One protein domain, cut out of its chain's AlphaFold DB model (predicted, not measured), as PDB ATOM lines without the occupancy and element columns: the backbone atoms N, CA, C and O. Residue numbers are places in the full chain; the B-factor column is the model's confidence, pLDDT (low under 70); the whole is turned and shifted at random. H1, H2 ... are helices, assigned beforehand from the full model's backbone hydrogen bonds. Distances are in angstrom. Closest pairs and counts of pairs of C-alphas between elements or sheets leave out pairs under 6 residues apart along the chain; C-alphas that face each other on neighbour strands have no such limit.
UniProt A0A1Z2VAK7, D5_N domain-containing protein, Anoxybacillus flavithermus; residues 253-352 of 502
ATOM      1  N   ASN A 253      87.202   0.691 -65.594       90.12
ATOM      2  CA  ASN A 253      86.910   0.124 -66.912       90.12
ATOM      3  C   ASN A 253      88.189  -0.052 -67.740       90.12
ATOM      4  O   ASN A 253      88.366  -1.068 -68.423       90.12
ATOM      5  N   LYS A 254      89.134   0.890 -67.632       91.12
ATOM      6  CA  LYS A 254      90.475   0.735 -68.224       91.12
ATOM      7  C   LYS A 254      91.229  -0.434 -67.603       91.12
ATOM      8  O   LYS A 254      91.833  -1.229 -68.318       91.12
ATOM      9  N   ILE A 255      91.146  -0.607 -66.284       94.06
ATOM     10  CA  ILE A 255      91.792  -1.740 -65.608       94.06
ATOM     11  C   ILE A 255      91.182  -3.067 -66.068       94.06
ATOM     12  O   ILE A 255      91.928  -3.989 -66.391       94.06
ATOM     13  N   ILE A 256      89.854  -3.174 -66.150       93.31
ATOM     14  CA  ILE A 256      89.158  -4.395 -66.594       93.31
ATOM     15  C   ILE A 256      89.513  -4.738 -68.050       93.31
ATOM     16  O   ILE A 256      89.781  -5.897 -68.389       93.31
ATOM     17  N   SER A 257      89.554  -3.729 -68.922       90.75
ATOM     18  CA  SER A 257      89.871  -3.924 -70.342       90.75
ATOM     19  C   SER A 257      91.340  -4.274 -70.586       90.75
ATOM     20  O   SER A 257      91.626  -5.025 -71.515       90.75
ATOM     21  N   GLU A 258      92.268  -3.850 -69.728       92.81
ATOM     22  CA  GLU A 258      93.709  -4.000 -69.970       92.81
ATOM     23  C   GLU A 258      94.407  -5.032 -69.064       92.81
ATOM     24  O   GLU A 258      95.419  -5.618 -69.462       92.81
ATOM     25  N   CYS A 259      93.881  -5.312 -67.868       94.62
ATOM     26  CA  CYS A 259      94.471  -6.254 -66.918       94.62
ATOM     27  C   CYS A 259      93.884  -7.664 -67.060       94.62
ATOM     28  O   CYS A 259      92.749  -7.929 -66.669       94.62
ATOM     29  N   GLN A 260      94.708  -8.610 -67.518       92.50
ATOM     30  CA  GLN A 260      94.325 -10.021 -67.639       92.50
ATOM     31  C   GLN A 260      93.882 -10.648 -66.307       92.50
ATOM     32  O   GLN A 260      92.930 -11.420 -66.291       92.50
ATOM     33  N   PHE A 261      94.553 -10.312 -65.198       95.06
ATOM     34  CA  PHE A 261      94.213 -10.842 -63.875       95.06
ATOM     35  C   PHE A 261      92.825 -10.379 -63.422       95.06
ATOM     36  O   PHE A 261      91.988 -11.218 -63.110       95.06
ATOM     37  N   ILE A 262      92.566  -9.064 -63.439       96.25
ATOM     38  CA  ILE A 262      91.273  -8.508 -63.011       96.25
ATOM     39  C   ILE A 262      90.142  -9.036 -63.891       96.25
ATOM     40  O   ILE A 262      89.115  -9.460 -63.368       96.25
ATOM     41  N   ARG A 263      90.341  -9.093 -65.213       94.25
ATOM     42  CA  ARG A 263      89.328  -9.626 -66.130       94.25
ATOM     43  C   ARG A 263      88.992 -11.088 -65.831       94.25
ATOM     44  O   ARG A 263      87.826 -11.408 -65.627       94.25
ATOM     45  N   ARG A 264      90.013 -11.948 -65.721       91.44
ATOM     46  CA  ARG A 264      89.828 -13.376 -65.418       91.44
ATOM     47  C   ARG A 264      89.167 -13.580 -64.057       91.44
ATOM     48  O   ARG A 264      88.316 -14.455 -63.928       91.44
ATOM     49  N   TYR A 265      89.546 -12.782 -63.058       94.94
ATOM     50  CA  TYR A 265      88.898 -12.800 -61.752       94.94
ATOM     51  C   TYR A 265      87.400 -12.492 -61.880       94.94
ATOM     52  O   TYR A 265      86.587 -13.276 -61.405       94.94
ATOM     53  N   LEU A 266      87.022 -11.411 -62.567       95.50
ATOM     54  CA  LEU A 266      85.616 -11.015 -62.710       95.50
ATOM     55  C   LEU A 266      84.776 -12.032 -63.490       95.50
ATOM     56  O   LEU A 266      83.625 -12.256 -63.126       95.50
ATOM     57  N   GLU A 267      85.354 -12.664 -64.515       93.38
ATOM     58  CA  GLU A 267      84.716 -13.735 -65.297       93.38
ATOM     59  C   GLU A 267      84.465 -15.006 -64.470       93.38
ATOM     60  O   GLU A 267      83.533 -15.746 -64.761       93.38
ATOM     61  N   ASN A 268      85.283 -15.266 -63.442       91.25
ATOM     62  CA  ASN A 268      85.263 -16.521 -62.680       91.25
ATOM     63  C   ASN A 268      84.990 -16.318 -61.182       91.25
ATOM     64  O   ASN A 268      85.222 -17.236 -60.391       91.25
ATOM     65  N   LYS A 269      84.513 -15.134 -60.773       91.50
ATOM     66  CA  LYS A 269      84.460 -14.709 -59.363       91.50
ATOM     67  C   LYS A 269      83.680 -15.655 -58.453       91.50
ATOM     68  O   LYS A 269      84.039 -15.792 -57.294       91.50
ATOM     69  N   GLU A 270      82.692 -16.370 -58.982       90.81
ATOM     70  CA  GLU A 270      81.886 -17.376 -58.269       90.81
ATOM     71  C   GLU A 270      82.685 -18.605 -57.814       90.81
ATOM     72  O   GLU A 270      82.328 -19.263 -56.839       90.81
ATOM     73  N   SER A 271      83.790 -18.891 -58.498       86.31
ATOM     74  CA  SER A 271      84.733 -19.969 -58.173       86.31
ATOM     75  C   SER A 271      86.105 -19.451 -57.728       86.31
ATOM     76  O   SER A 271      86.973 -20.238 -57.338       86.31
ATOM     77  N   ALA A 272      86.302 -18.129 -57.784       83.38
ATOM     78  CA  ALA A 272      87.519 -17.483 -57.335       83.38
ATOM     79  C   ALA A 272      87.661 -17.611 -55.821       83.38
ATOM     80  O   ALA A 272      86.722 -17.911 -55.081       83.38
ATOM     81  N   ILE A 273      88.889 -17.423 -55.371       83.19
ATOM     82  CA  ILE A 273      89.274 -17.708 -53.992       83.19
ATOM     83  C   ILE A 273      89.664 -16.466 -53.244       83.19
ATOM     84  O   ILE A 273      90.038 -15.457 -53.831       83.19
ATOM     85  N   TYR A 274      89.623 -16.573 -51.922       82.94
ATOM     86  CA  TYR A 274      89.774 -15.421 -51.056       82.94
ATOM     87  C   TYR A 274      91.029 -14.571 -51.363       82.94
ATOM     88  O   TYR A 274      90.865 -13.366 -51.512       82.94
ATOM     89  N   PRO A 275      92.242 -15.126 -51.574       87.06
ATOM     90  CA  PRO A 275      93.388 -14.324 -52.026       87.06
ATOM     91  C   PRO A 275      93.227 -13.624 -53.389       87.06
ATOM     92  O   PRO A 275      93.693 -12.499 -53.541       87.06
ATOM     93  N   GLU A 276      92.569 -14.242 -54.377       89.88
ATOM     94  CA  GLU A 276      92.292 -13.590 -55.670       89.88
ATOM     95  C   GLU A 276      91.294 -12.452 -55.492       89.88
ATOM     96  O   GLU A 276      91.514 -11.353 -56.002       89.88
ATOM     97  N   TRP A 277      90.241 -12.706 -54.714       94.31
ATOM     98  CA  TRP A 277      89.278 -11.689 -54.329       94.31
ATOM     99  C   TRP A 277      89.956 -10.537 -53.599       94.31
ATOM    100  O   TRP A 277      89.808  -9.403 -54.027       94.31
ATOM    101  N   MET A 278      90.774 -10.806 -52.582       93.75
ATOM    102  CA  MET A 278      91.526  -9.782 -51.856       93.75
ATOM    103  C   MET A 278      92.500  -9.027 -52.760       93.75
ATOM    104  O   MET A 278      92.596  -7.805 -52.668       93.75
ATOM    105  N   ALA A 279      93.203  -9.707 -53.668       93.25
ATOM    106  CA  ALA A 279      94.087  -9.046 -54.621       93.25
ATOM    107  C   ALA A 279      93.304  -8.129 -55.574       93.25
ATOM    108  O   ALA A 279      93.720  -6.986 -55.779       93.25
ATOM    109  N   ALA A 280      92.155  -8.573 -56.093       95.50
ATOM    110  CA  ALA A 280      91.265  -7.739 -56.897       95.50
ATOM    111  C   ALA A 280      90.689  -6.572 -56.078       95.50
ATOM    112  O   ALA A 280      90.719  -5.432 -56.534       95.50
ATOM    113  N   LEU A 281      90.263  -6.824 -54.841       94.62
ATOM    114  CA  LEU A 281      89.700  -5.835 -53.926       94.62
ATOM    115  C   LEU A 281      90.728  -4.763 -53.554       94.62
ATOM    116  O   LEU A 281      90.387  -3.588 -53.506       94.62
ATOM    117  N   THR A 282      92.008  -5.121 -53.389       94.50
ATOM    118  CA  THR A 282      93.076  -4.125 -53.162       94.50
ATOM    119  C   THR A 282      93.302  -3.205 -54.357       94.50
ATOM    120  O   THR A 282      93.835  -2.119 -54.176       94.50
ATOM    121  N   VAL A 283      92.925  -3.616 -55.571       94.50
ATOM    122  CA  VAL A 283      92.945  -2.751 -56.760       94.50
ATOM    123  C   VAL A 283      91.644  -1.945 -56.832       94.50
ATOM    124  O   VAL A 283      91.694  -0.727 -56.970       94.50
ATOM    125  N   GLY A 284      90.490  -2.596 -56.657       93.19
ATOM    126  CA  GLY A 284      89.171  -1.953 -56.662       93.19
ATOM    127  C   GLY A 284      89.030  -0.842 -55.619       93.19
ATOM    128  O   GLY A 284      88.473   0.207 -55.922       93.19
ATOM    129  N   ALA A 285      89.626  -1.014 -54.433       92.38
ATOM    130  CA  ALA A 285      89.589  -0.057 -53.319       92.38
ATOM    131  C   ALA A 285      90.281   1.293 -53.607       92.38
ATOM    132  O   ALA A 285      90.187   2.214 -52.796       92.38
ATOM    133  N   TYR A 286      90.987   1.395 -54.737       89.44
ATOM    134  CA  TYR A 286      91.660   2.607 -55.214       89.44
ATOM    135  C   TYR A 286      91.168   3.041 -56.607       89.44
ATOM    136  O   TYR A 286      91.842   3.812 -57.293       89.44
ATOM    137  N   CYS A 287      90.028   2.512 -57.055       88.06
ATOM    138  CA  CYS A 287      89.367   2.934 -58.288       88.06
ATOM    139  C   CYS A 287      88.359   4.066 -58.031       88.06
ATOM    140  O   CYS A 287      87.955   4.311 -56.897       88.06
ATOM    141  N   GLU A 288      87.901   4.723 -59.095       82.44
ATOM    142  CA  GLU A 288      86.740   5.620 -59.026       82.44
ATOM    143  C   GLU A 288      85.511   4.855 -58.526       82.44
ATOM    144  O   GLU A 288      85.277   3.716 -58.933       82.44
ATOM    145  N   ASN A 289      84.725   5.475 -57.639       83.19
ATOM    146  CA  ASN A 289      83.580   4.836 -56.979       83.19
ATOM    147  C   ASN A 289      83.956   3.513 -56.287       83.19
ATOM    148  O   ASN A 289      83.229   2.521 -56.401       83.19
ATOM    149  N   TYR A 290      85.105   3.484 -55.602       86.88
ATOM    150  CA  TYR A 290      85.684   2.259 -55.052       86.88
ATOM    151  C   TYR A 290      84.720   1.456 -54.178       86.88
ATOM    152  O   TYR A 290      84.797   0.233 -54.225       86.88
ATOM    153  N   GLU A 291      83.813   2.074 -53.410       83.88
ATOM    154  CA  GLU A 291      82.823   1.324 -52.629       83.88
ATOM    155  C   GLU A 291      81.962   0.461 -53.556       83.88
ATOM    156  O   GLU A 291      81.938  -0.764 -53.431       83.88
ATOM    157  N   GLN A 292      81.338   1.086 -54.555       83.25
ATOM    158  CA  GLN A 292      80.492   0.400 -55.527       83.25
ATOM    159  C   GLN A 292      81.291  -0.630 -56.337       83.25
ATOM    160  O   GLN A 292      80.862  -1.776 -56.459       83.25
ATOM    161  N   ILE A 293      82.485  -0.264 -56.814       92.62
ATOM    162  CA  ILE A 293      83.366  -1.163 -57.573       92.62
ATOM    163  C   ILE A 293      83.766  -2.383 -56.749       92.62
ATOM    164  O   ILE A 293      83.692  -3.508 -57.240       92.62
ATOM    165  N   CYS A 294      84.152  -2.189 -55.490       93.88
ATOM    166  CA  CYS A 294      84.477  -3.287 -54.591       93.88
ATOM    167  C   CYS A 294      83.278  -4.214 -54.406       93.88
ATOM    168  O   CYS A 294      83.442  -5.429 -54.519       93.88
ATOM    169  N   HIS A 295      82.074  -3.682 -54.184       95.00
ATOM    170  CA  HIS A 295      80.873  -4.512 -54.086       95.00
ATOM    171  C   HIS A 295      80.566  -5.254 -55.390       95.00
ATOM    172  O   HIS A 295      80.302  -6.453 -55.340       95.00
ATOM    173  N   ASP A 296      80.664  -4.610 -56.550       93.50
ATOM    174  CA  ASP A 296      80.369  -5.233 -57.847       93.50
ATOM    175  C   ASP A 296      81.378  -6.325 -58.222       93.50
ATOM    176  O   ASP A 296      81.012  -7.385 -58.752       93.50
ATOM    177  N   TRP A 297      82.654  -6.094 -57.907       96.19
ATOM    178  CA  TRP A 297      83.725  -7.066 -58.108       96.19
ATOM    179  C   TRP A 297      83.578  -8.256 -57.163       96.19
ATOM    180  O   TRP A 297      83.883  -9.379 -57.554       96.19
ATOM    181  N   SER A 298      83.039  -8.028 -55.965       95.69
ATOM    182  CA  SER A 298      82.819  -9.069 -54.960       95.69
ATOM    183  C   SER A 298      81.511  -9.838 -55.162       95.69
ATOM    184  O   SER A 298      81.445 -11.023 -54.849       95.69
ATOM    185  N   LYS A 299      80.454  -9.204 -55.685       94.00
ATOM    186  CA  LYS A 299      79.123  -9.807 -55.831       94.00
ATOM    187  C   LYS A 299      79.190 -11.044 -56.731       94.00
ATOM    188  O   LYS A 299      79.494 -10.935 -57.919       94.00
ATOM    189  N   GLY A 300      78.887 -12.204 -56.150       86.94
ATOM    190  CA  GLY A 300      78.999 -13.525 -56.778       86.94
ATOM    191  C   GLY A 300      80.120 -14.386 -56.189       86.94
ATOM    192  O   GLY A 300      80.019 -15.603 -56.235       86.94
ATOM    193  N   HIS A 301      81.142 -13.792 -55.566       94.12
ATOM    194  CA  HIS A 301      82.221 -14.539 -54.914       94.12
ATOM    195  C   HIS A 301      81.745 -15.250 -53.630       94.12
ATOM    196  O   HIS A 301      81.002 -14.639 -52.859       94.12
ATOM    197  N   PRO A 302      82.207 -16.483 -53.319       86.06
ATOM    198  CA  PRO A 302      81.767 -17.230 -52.132       86.06
ATOM    199  C   PRO A 302      82.006 -16.513 -50.796       86.06
ATOM    200  O   PRO A 302      81.288 -16.737 -49.828       86.06
ATOM    201  N   GLY A 303      83.022 -15.649 -50.736       76.94
ATOM    202  CA  GLY A 303      83.349 -14.838 -49.558       76.94
ATOM    203  C   GLY A 303      82.589 -13.511 -49.453       76.94
ATOM    204  O   GLY A 303      82.859 -12.745 -48.531       76.94
ATOM    205  N   TYR A 304      81.689 -13.201 -50.391       90.94
ATOM    206  CA  TYR A 304      80.988 -11.922 -50.408       90.94
ATOM    207  C   TYR A 304      79.867 -11.858 -49.372       90.94
ATOM    208  O   TYR A 304      78.877 -12.582 -49.438       90.94
ATOM    209  N   SER A 305      79.973 -10.879 -48.480       90.69
ATOM    210  CA  SER A 305      78.819 -10.246 -47.847       90.69
ATOM    211  C   SER A 305      79.028  -8.730 -47.864       90.69
ATOM    212  O   SER A 305      80.186  -8.293 -47.882       90.69
ATOM    213  N   PRO A 306      77.957  -7.912 -47.848       87.31
ATOM    214  CA  PRO A 306      78.104  -6.460 -47.774       87.31
ATOM    215  C   PRO A 306      78.995  -6.031 -46.599       87.31
ATOM    216  O   PRO A 306      80.000  -5.363 -46.808       87.31
ATOM    217  N   ALA A 307      78.717  -6.554 -45.399       85.19
ATOM    218  CA  ALA A 307      79.461  -6.227 -44.184       85.19
ATOM    219  C   ALA A 307      80.946  -6.633 -44.241       85.19
ATOM    220  O   ALA A 307      81.811  -5.869 -43.811       85.19
ATOM    221  N   GLU A 308      81.264  -7.817 -44.774       85.06
ATOM    222  CA  GLU A 308      82.660  -8.250 -44.904       85.06
ATOM    223  C   GLU A 308      83.413  -7.415 -45.945       85.06
ATOM    224  O   GLU A 308      84.568  -7.050 -45.735       85.06
ATOM    225  N   THR A 309      82.749  -7.064 -47.045       89.56
ATOM    226  CA  THR A 309      83.348  -6.239 -48.102       89.56
ATOM    227  C   THR A 309      83.651  -4.839 -47.577       89.56
ATOM    228  O   THR A 309      84.778  -4.375 -47.733       89.56
ATOM    229  N   ASP A 310      82.717  -4.215 -46.852       86.38
ATOM    230  CA  ASP A 310      82.922  -2.923 -46.183       86.38
ATOM    231  C   ASP A 310      84.103  -2.961 -45.205       86.38
ATOM    232  O   ASP A 310      84.974  -2.080 -45.205       86.38
ATOM    233  N   ARG A 311      84.170  -4.019 -44.385       88.75
ATOM    234  CA  ARG A 311      85.275  -4.231 -43.444       88.75
ATOM    235  C   ARG A 311      86.614  -4.301 -44.176       88.75
ATOM    236  O   ARG A 311      87.582  -3.677 -43.733       88.75
ATOM    237  N   LYS A 312      86.665  -5.018 -45.299       88.75
ATOM    238  CA  LYS A 312      87.884  -5.179 -46.098       88.75
ATOM    239  C   LYS A 312      88.278  -3.926 -46.855       88.75
ATOM    240  O   LYS A 312      89.460  -3.599 -46.858       88.75
ATOM    241  N   ILE A 313      87.326  -3.176 -47.402       87.19
ATOM    242  CA  ILE A 313      87.588  -1.857 -47.992       87.19
ATOM    243  C   ILE A 313      88.275  -0.958 -46.961       87.19
ATOM    244  O   ILE A 313      89.322  -0.370 -47.248       87.19
ATOM    245  N   LYS A 314      87.733  -0.899 -45.737       81.50
ATOM    246  CA  LYS A 314      88.316  -0.108 -44.646       81.50
ATOM    247  C   LYS A 314      89.730  -0.575 -44.297       81.50
ATOM    248  O   LYS A 314      90.631   0.254 -44.181       81.50
ATOM    249  N   GLU A 315      89.933  -1.880 -44.140       80.94
ATOM    250  CA  GLU A 315      91.239  -2.476 -43.834       80.94
ATOM    251  C   GLU A 315      92.280  -2.145 -44.914       80.94
ATOM    252  O   GLU A 315      93.363  -1.647 -44.600       80.94
ATOM    253  N   ILE A 316      91.919  -2.338 -46.184       86.94
ATOM    254  CA  ILE A 316      92.777  -2.067 -47.338       86.94
ATOM    255  C   ILE A 316      93.170  -0.595 -47.374       86.94
ATOM    256  O   ILE A 316      94.355  -0.276 -47.434       86.94
ATOM    257  N   ARG A 317      92.186   0.305 -47.288       81.19
ATOM    258  CA  ARG A 317      92.430   1.749 -47.359       81.19
ATOM    259  C   ARG A 317      93.232   2.296 -46.183       81.19
ATOM    260  O   ARG A 317      93.824   3.365 -46.314       81.19
ATOM    261  N   THR A 318      93.243   1.586 -45.059       74.38
ATOM    262  CA  THR A 318      94.003   1.984 -43.869       74.38
ATOM    263  C   THR A 318      95.429   1.432 -43.905       74.38
ATOM    264  O   THR A 318      96.365   2.148 -43.562       74.38
ATOM    265  N   ASN A 319      95.607   0.174 -44.326       74.44
ATOM    266  CA  ASN A 319      96.831  -0.584 -44.041       74.44
ATOM    267  C   ASN A 319      97.523  -1.191 -45.269       74.44
ATOM    268  O   ASN A 319      98.589  -1.790 -45.128       74.44
ATOM    269  N   MET A 320      96.939  -1.099 -46.464       80.12
ATOM    270  CA  MET A 320      97.422  -1.828 -47.639       80.12
ATOM    271  C   MET A 320      97.697  -0.894 -48.822       80.12
ATOM    272  O   MET A 320      97.430   0.301 -48.793       80.12
ATOM    273  N   LYS A 321      98.298  -1.447 -49.877       82.88
ATOM    274  CA  LYS A 321      98.450  -0.808 -51.192       82.88
ATOM    275  C   LYS A 321      97.879  -1.748 -52.255       82.88
ATOM    276  O   LYS A 321      97.843  -2.958 -52.004       82.88
ATOM    277  N   PRO A 322      97.514  -1.239 -53.446       89.88
ATOM    278  CA  PRO A 322      97.124  -2.094 -54.558       89.88
ATOM    279  C   PRO A 322      98.159  -3.183 -54.817       89.88
ATOM    280  O   PRO A 322      99.366  -2.911 -54.882       89.88
ATOM    281  N   ARG A 323      97.691  -4.426 -54.970       91.88
ATOM    282  CA  ARG A 323      98.572  -5.570 -55.216       91.88
ATOM    283  C   ARG A 323      99.444  -5.316 -56.450       91.88
ATOM    284  O   ARG A 323      98.985  -4.780 -57.461       91.88
ATOM    285  N   THR A 324     100.723  -5.677 -56.373       92.00
ATOM    286  CA  THR A 324     101.664  -5.479 -57.483       92.00
ATOM    287  C   THR A 324     101.511  -6.576 -58.533       92.00
ATOM    288  O   THR A 324     101.162  -7.707 -58.210       92.00
ATOM    289  N   CYS A 325     101.827  -6.270 -59.794       90.88
ATOM    290  CA  CYS A 325     101.858  -7.262 -60.869       90.88
ATOM    291  C   CYS A 325     102.855  -8.389 -60.567       90.88
ATOM    292  O   CYS A 325     102.579  -9.536 -60.890       90.88
ATOM    293  N   ALA A 326     103.982  -8.077 -59.916       85.44
ATOM    294  CA  ALA A 326     104.951  -9.075 -59.470       85.44
ATOM    295  C   ALA A 326     104.346 -10.031 -58.431       85.44
ATOM    296  O   ALA A 326     104.415 -11.238 -58.628       85.44
ATOM    297  N   ALA A 327     103.679  -9.508 -57.394       81.75
ATOM    298  CA  ALA A 327     103.027 -10.340 -56.382       81.75
ATOM    299  C   ALA A 327     101.865 -11.152 -56.975       81.75
ATOM    300  O   ALA A 327     101.728 -12.330 -56.678       81.75
ATOM    301  N   ILE A 328     101.069 -10.558 -57.870       89.06
ATOM    302  CA  ILE A 328     100.006 -11.264 -58.603       89.06
ATOM    303  C   ILE A 328     100.596 -12.396 -59.455       89.06
ATOM    304  O   ILE A 328     100.049 -13.493 -59.507       89.06
ATOM    305  N   HIS A 329     101.715 -12.159 -60.136       88.31
ATOM    306  CA  HIS A 329     102.371 -13.191 -60.933       88.31
ATOM    307  C   HIS A 329     102.986 -14.294 -60.067       88.31
ATOM    308  O   HIS A 329     102.835 -15.467 -60.387       88.31
ATOM    309  N   GLU A 330     103.638 -13.946 -58.966       78.69
ATOM    310  CA  GLU A 330     104.223 -14.917 -58.040       78.69
ATOM    311  C   GLU A 330     103.143 -15.793 -57.383       78.69
ATOM    312  O   GLU A 330     103.269 -17.019 -57.313       78.69
ATOM    313  N   GLU A 331     102.047 -15.169 -56.953       79.31
ATOM    314  CA  GLU A 331     100.983 -15.807 -56.178       79.31
ATOM    315  C   GLU A 331      99.915 -16.486 -57.036       79.31
ATOM    316  O   GLU A 331      99.274 -17.436 -56.581       79.31
ATOM    317  N   PHE A 332      99.732 -16.048 -58.281       82.62
ATOM    318  CA  PHE A 332      98.689 -16.569 -59.162       82.62
ATOM    319  C   PHE A 332      99.244 -17.036 -60.515       82.62
ATOM    320  O   PHE A 332      98.652 -17.883 -61.156       82.62
ATOM    321  N   GLY A 333     100.384 -16.552 -60.997       80.19
ATOM    322  CA  GLY A 333     100.847 -16.854 -62.364       80.19
ATOM    323  C   GLY A 333      99.995 -16.179 -63.449       80.19
ATOM    324  O   GLY A 333     100.194 -16.407 -64.640       80.19
ATOM    325  N   ALA A 334      99.074 -15.294 -63.053       76.62
ATOM    326  CA  ALA A 334      98.077 -14.668 -63.922       76.62
ATOM    327  C   ALA A 334      98.652 -13.671 -64.946       76.62
ATOM    328  O   ALA A 334      97.915 -13.156 -65.783       76.62
ATOM    329  N   CYS A 335      99.951 -13.364 -64.871       84.00
ATOM    330  CA  CYS A 335     100.607 -12.396 -65.751       84.00
ATOM    331  C   CYS A 335     101.537 -13.024 -66.804       84.00
ATOM    332  O   CYS A 335     102.186 -12.284 -67.543       84.00
ATOM    333  N   SER A 336     101.615 -14.355 -66.894       75.38
ATOM    334  CA  SER A 336     102.386 -15.036 -67.943       75.38
ATOM    335  C   SER A 336     101.798 -14.722 -69.324       75.38
ATOM    336  O   SER A 336     100.675 -15.117 -69.622       75.38
ATOM    337  N   GLY A 337     102.539 -13.981 -70.156       75.44
ATOM    338  CA  GLY A 337     102.072 -13.513 -71.471       75.44
ATOM    339  C   GLY A 337     101.297 -12.187 -71.457       75.44
ATOM    340  O   GLY A 337     100.839 -11.732 -72.503       75.44
ATOM    341  N   CYS A 338     101.167 -11.525 -70.304       85.88
ATOM    342  CA  CYS A 338     100.511 -10.223 -70.211       85.88
ATOM    343  C   CYS A 338     101.387  -9.111 -70.820       85.88
ATOM    344  O   CYS A 338     102.532  -8.919 -70.410       85.88
ATOM    345  N   LYS A 339     100.821  -8.307 -71.736       89.94
ATOM    346  CA  LYS A 339     101.524  -7.210 -72.442       89.94
ATOM    347  C   LYS A 339     102.090  -6.110 -71.528       89.94
ATOM    348  O   LYS A 339     102.958  -5.345 -71.963       89.94
ATOM    349  N   HIS A 340     101.606  -6.055 -70.285       89.31
ATOM    350  CA  HIS A 340     101.956  -5.072 -69.255       89.31
ATOM    351  C   HIS A 340     102.906  -5.613 -68.179       89.31
ATOM    352  O   HIS A 340     103.459  -4.831 -67.403       89.31
ATOM    353  N   PHE A 341     103.105  -6.933 -68.106       87.69
ATOM    354  CA  PHE A 341     103.960  -7.531 -67.083       87.69
ATOM    355  C   PHE A 341     105.414  -7.069 -67.254       87.69
ATOM    356  O   PHE A 341     105.944  -7.055 -68.361       87.69
ATOM    357  N   GLY A 342     106.032  -6.611 -66.162       82.81
ATOM    358  CA  GLY A 342     107.357  -5.978 -66.174       82.81
ATOM    359  C   GLY A 342     107.384  -4.512 -66.638       82.81
ATOM    360  O   GLY A 342     108.404  -3.857 -66.454       82.81
ATOM    361  N   LYS A 343     106.284  -3.971 -67.187       86.06
ATOM    362  CA  LYS A 343     106.177  -2.558 -67.614       86.06
ATOM    363  C   LYS A 343     105.462  -1.674 -66.597       86.06
ATOM    364  O   LYS A 343     105.772  -0.493 -66.487       86.06
ATOM    365  N   ILE A 344     104.514  -2.241 -65.854       88.06
ATOM    366  CA  ILE A 344     103.791  -1.551 -64.783       88.06
ATOM    367  C   ILE A 344     103.993  -2.267 -63.448       88.06
ATOM    368  O   ILE A 344     104.160  -3.487 -63.388       88.06
ATOM    369  N   ARG A 345     103.946  -1.502 -62.353       86.38
ATOM    370  CA  ARG A 345     104.132  -2.044 -61.000       86.38
ATOM    371  C   ARG A 345     102.894  -2.772 -60.477       86.38
ATOM    372  O   ARG A 345     103.038  -3.736 -59.732       86.38
ATOM    373  N   SER A 346     101.695  -2.312 -60.817       92.00
ATOM    374  CA  SER A 346     100.412  -2.826 -60.317       92.00
ATOM    375  C   SER A 346      99.319  -2.605 -61.367       92.00
ATOM    376  O   SER A 346      99.419  -1.620 -62.103       92.00
ATOM    377  N   PRO A 347      98.268  -3.452 -61.425       93.88
ATOM    378  CA  PRO A 347      97.132  -3.248 -62.321       93.88
ATOM    379  C   PRO A 347      96.491  -1.867 -62.210       93.88
ATOM    380  O   PRO A 347      96.029  -1.342 -63.216       93.88
ATOM    381  N   ILE A 348      96.522  -1.257 -61.017       91.56
ATOM    382  CA  ILE A 348      95.947   0.071 -60.776       91.56
ATOM    383  C   ILE A 348      96.512   1.137 -61.726       91.56
ATOM    384  O   ILE A 348      95.802   2.052 -62.126       91.56
ATOM    385  N   ALA A 349      97.770   0.982 -62.158       89.12
ATOM    386  CA  ALA A 349      98.432   1.912 -63.067       89.12
ATOM    387  C   ALA A 349      97.754   1.997 -64.445       89.12
ATOM    388  O   ALA A 349      97.937   2.986 -65.142       89.12
ATOM    389  N   LEU A 350      96.972   0.985 -64.837       91.06
ATOM    390  CA  LEU A 350      96.235   0.972 -66.105       91.06
ATOM    391  C   LEU A 350      95.020   1.905 -66.088       91.06
ATOM    392  O   LEU A 350      94.640   2.420 -67.133       91.06
ATOM    393  N   GLY A 351      94.423   2.116 -64.913       86.38
ATOM    394  CA  GLY A 351      93.312   3.052 -64.730       86.38
ATOM    395  C   GLY A 351      93.767   4.466 -64.384       86.38
ATOM    396  O   GLY A 351      92.972   5.398 -64.425       86.38
ATOM    397  N   MET A 352      95.048   4.659 -64.063       85.06
ATOM    398  CA  MET A 352      95.601   5.988 -63.825       85.06
ATOM    399  C   MET A 352      95.752   6.728 -65.161       85.06
ATOM    400  O   MET A 352      96.449   6.264 -66.061       85.06
TER     401      MET A 352
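AT A GLANCE: This is residues 253 to 352 of the 502 residues of the protein "D5_N domain-containing protein" of Anoxybacillus flavithermus (UniProt A0A1Z2VAK7). One helix, H3, sits in the middle of a compact helical body: H4 packs on one side of it as the other leg of a hairpin, H6 stands near its opposite side, and H2 and H5 cross it on the two remaining sides. The short H1 and H7 pack together, H1 making a corner with H2 at their link, and a long loop, residues 333 to 346, leads from H6 back to H7. The printed part has 100 residues with seven named helices, H1 to H7 in order, and no named strand; its class is all helix. It is compact, with a radius of gyration of the C-alphas of 12.3 A and spans of 36 by 26 by 23 A.

HOW THE PARTS SIT: Begin with H1, residues 253 to 258, which touches H2, residues 260 to 267, only at the corner; their closest C-alphas, of Ile 256 and Arg 263, are 5.3 A apart. H2 touches H3, residues 274 to 284, the hub, closest at C-alphas 262 and 280, 6.2 A; their lines are only just about perpendicular, at 70.0 degrees. H3 forms a helical hairpin with H4, residues 290 to 298: a shallow tilt of 29 degrees, opposite ways, closest at C-alphas 284 and 294, 5.3 A. Next, H5, residues 306 to 319, touches H4 at a steep tilt of 56 degrees, closest at C-alphas 295 and 309, 6.7 A. With residues 313 to 316 alone H5 only just touches H3, with 3 pairs of C-alphas within 8 A, the closest being 282 and 316, 6.2 A. H6, residues 325 to 332, is close to H3 but not clearly touching, closest at C-alphas 279 and 328, 7.5 A. H7, residues 347 to 350, touches H1, closest at C-alphas 255 and 350, 5.2 A. H1 and H5 are apart. Every O i to N i+4 pair is within hydrogen-bond range in H1 to H6; H7 is too short for one.

IN THESE COORDINATES: Find C-alpha 253 at (86.910, 0.124, -66.912), where the six residues of H1 begin; H2 follows with eight. H3 runs 14.6 A from C-alpha 274 at (89.774, -15.421, -51.056), and H4 runs 11.7 A. H5, the longest, runs 20.0 A over 14 residues, and H6 runs 10.0 A. H7 ends with C-alpha 350 at (96.235, 0.972, -66.105).

THE WHOLE: Look to Ala 307 and Gly 337 for the two C-alphas farthest apart, 36.2 A. The printed part has no cut, and the link from H6 to H7, 14 residues, is long. The mean pLDDT of the printed part is 88.2, and no printed residue is under 70.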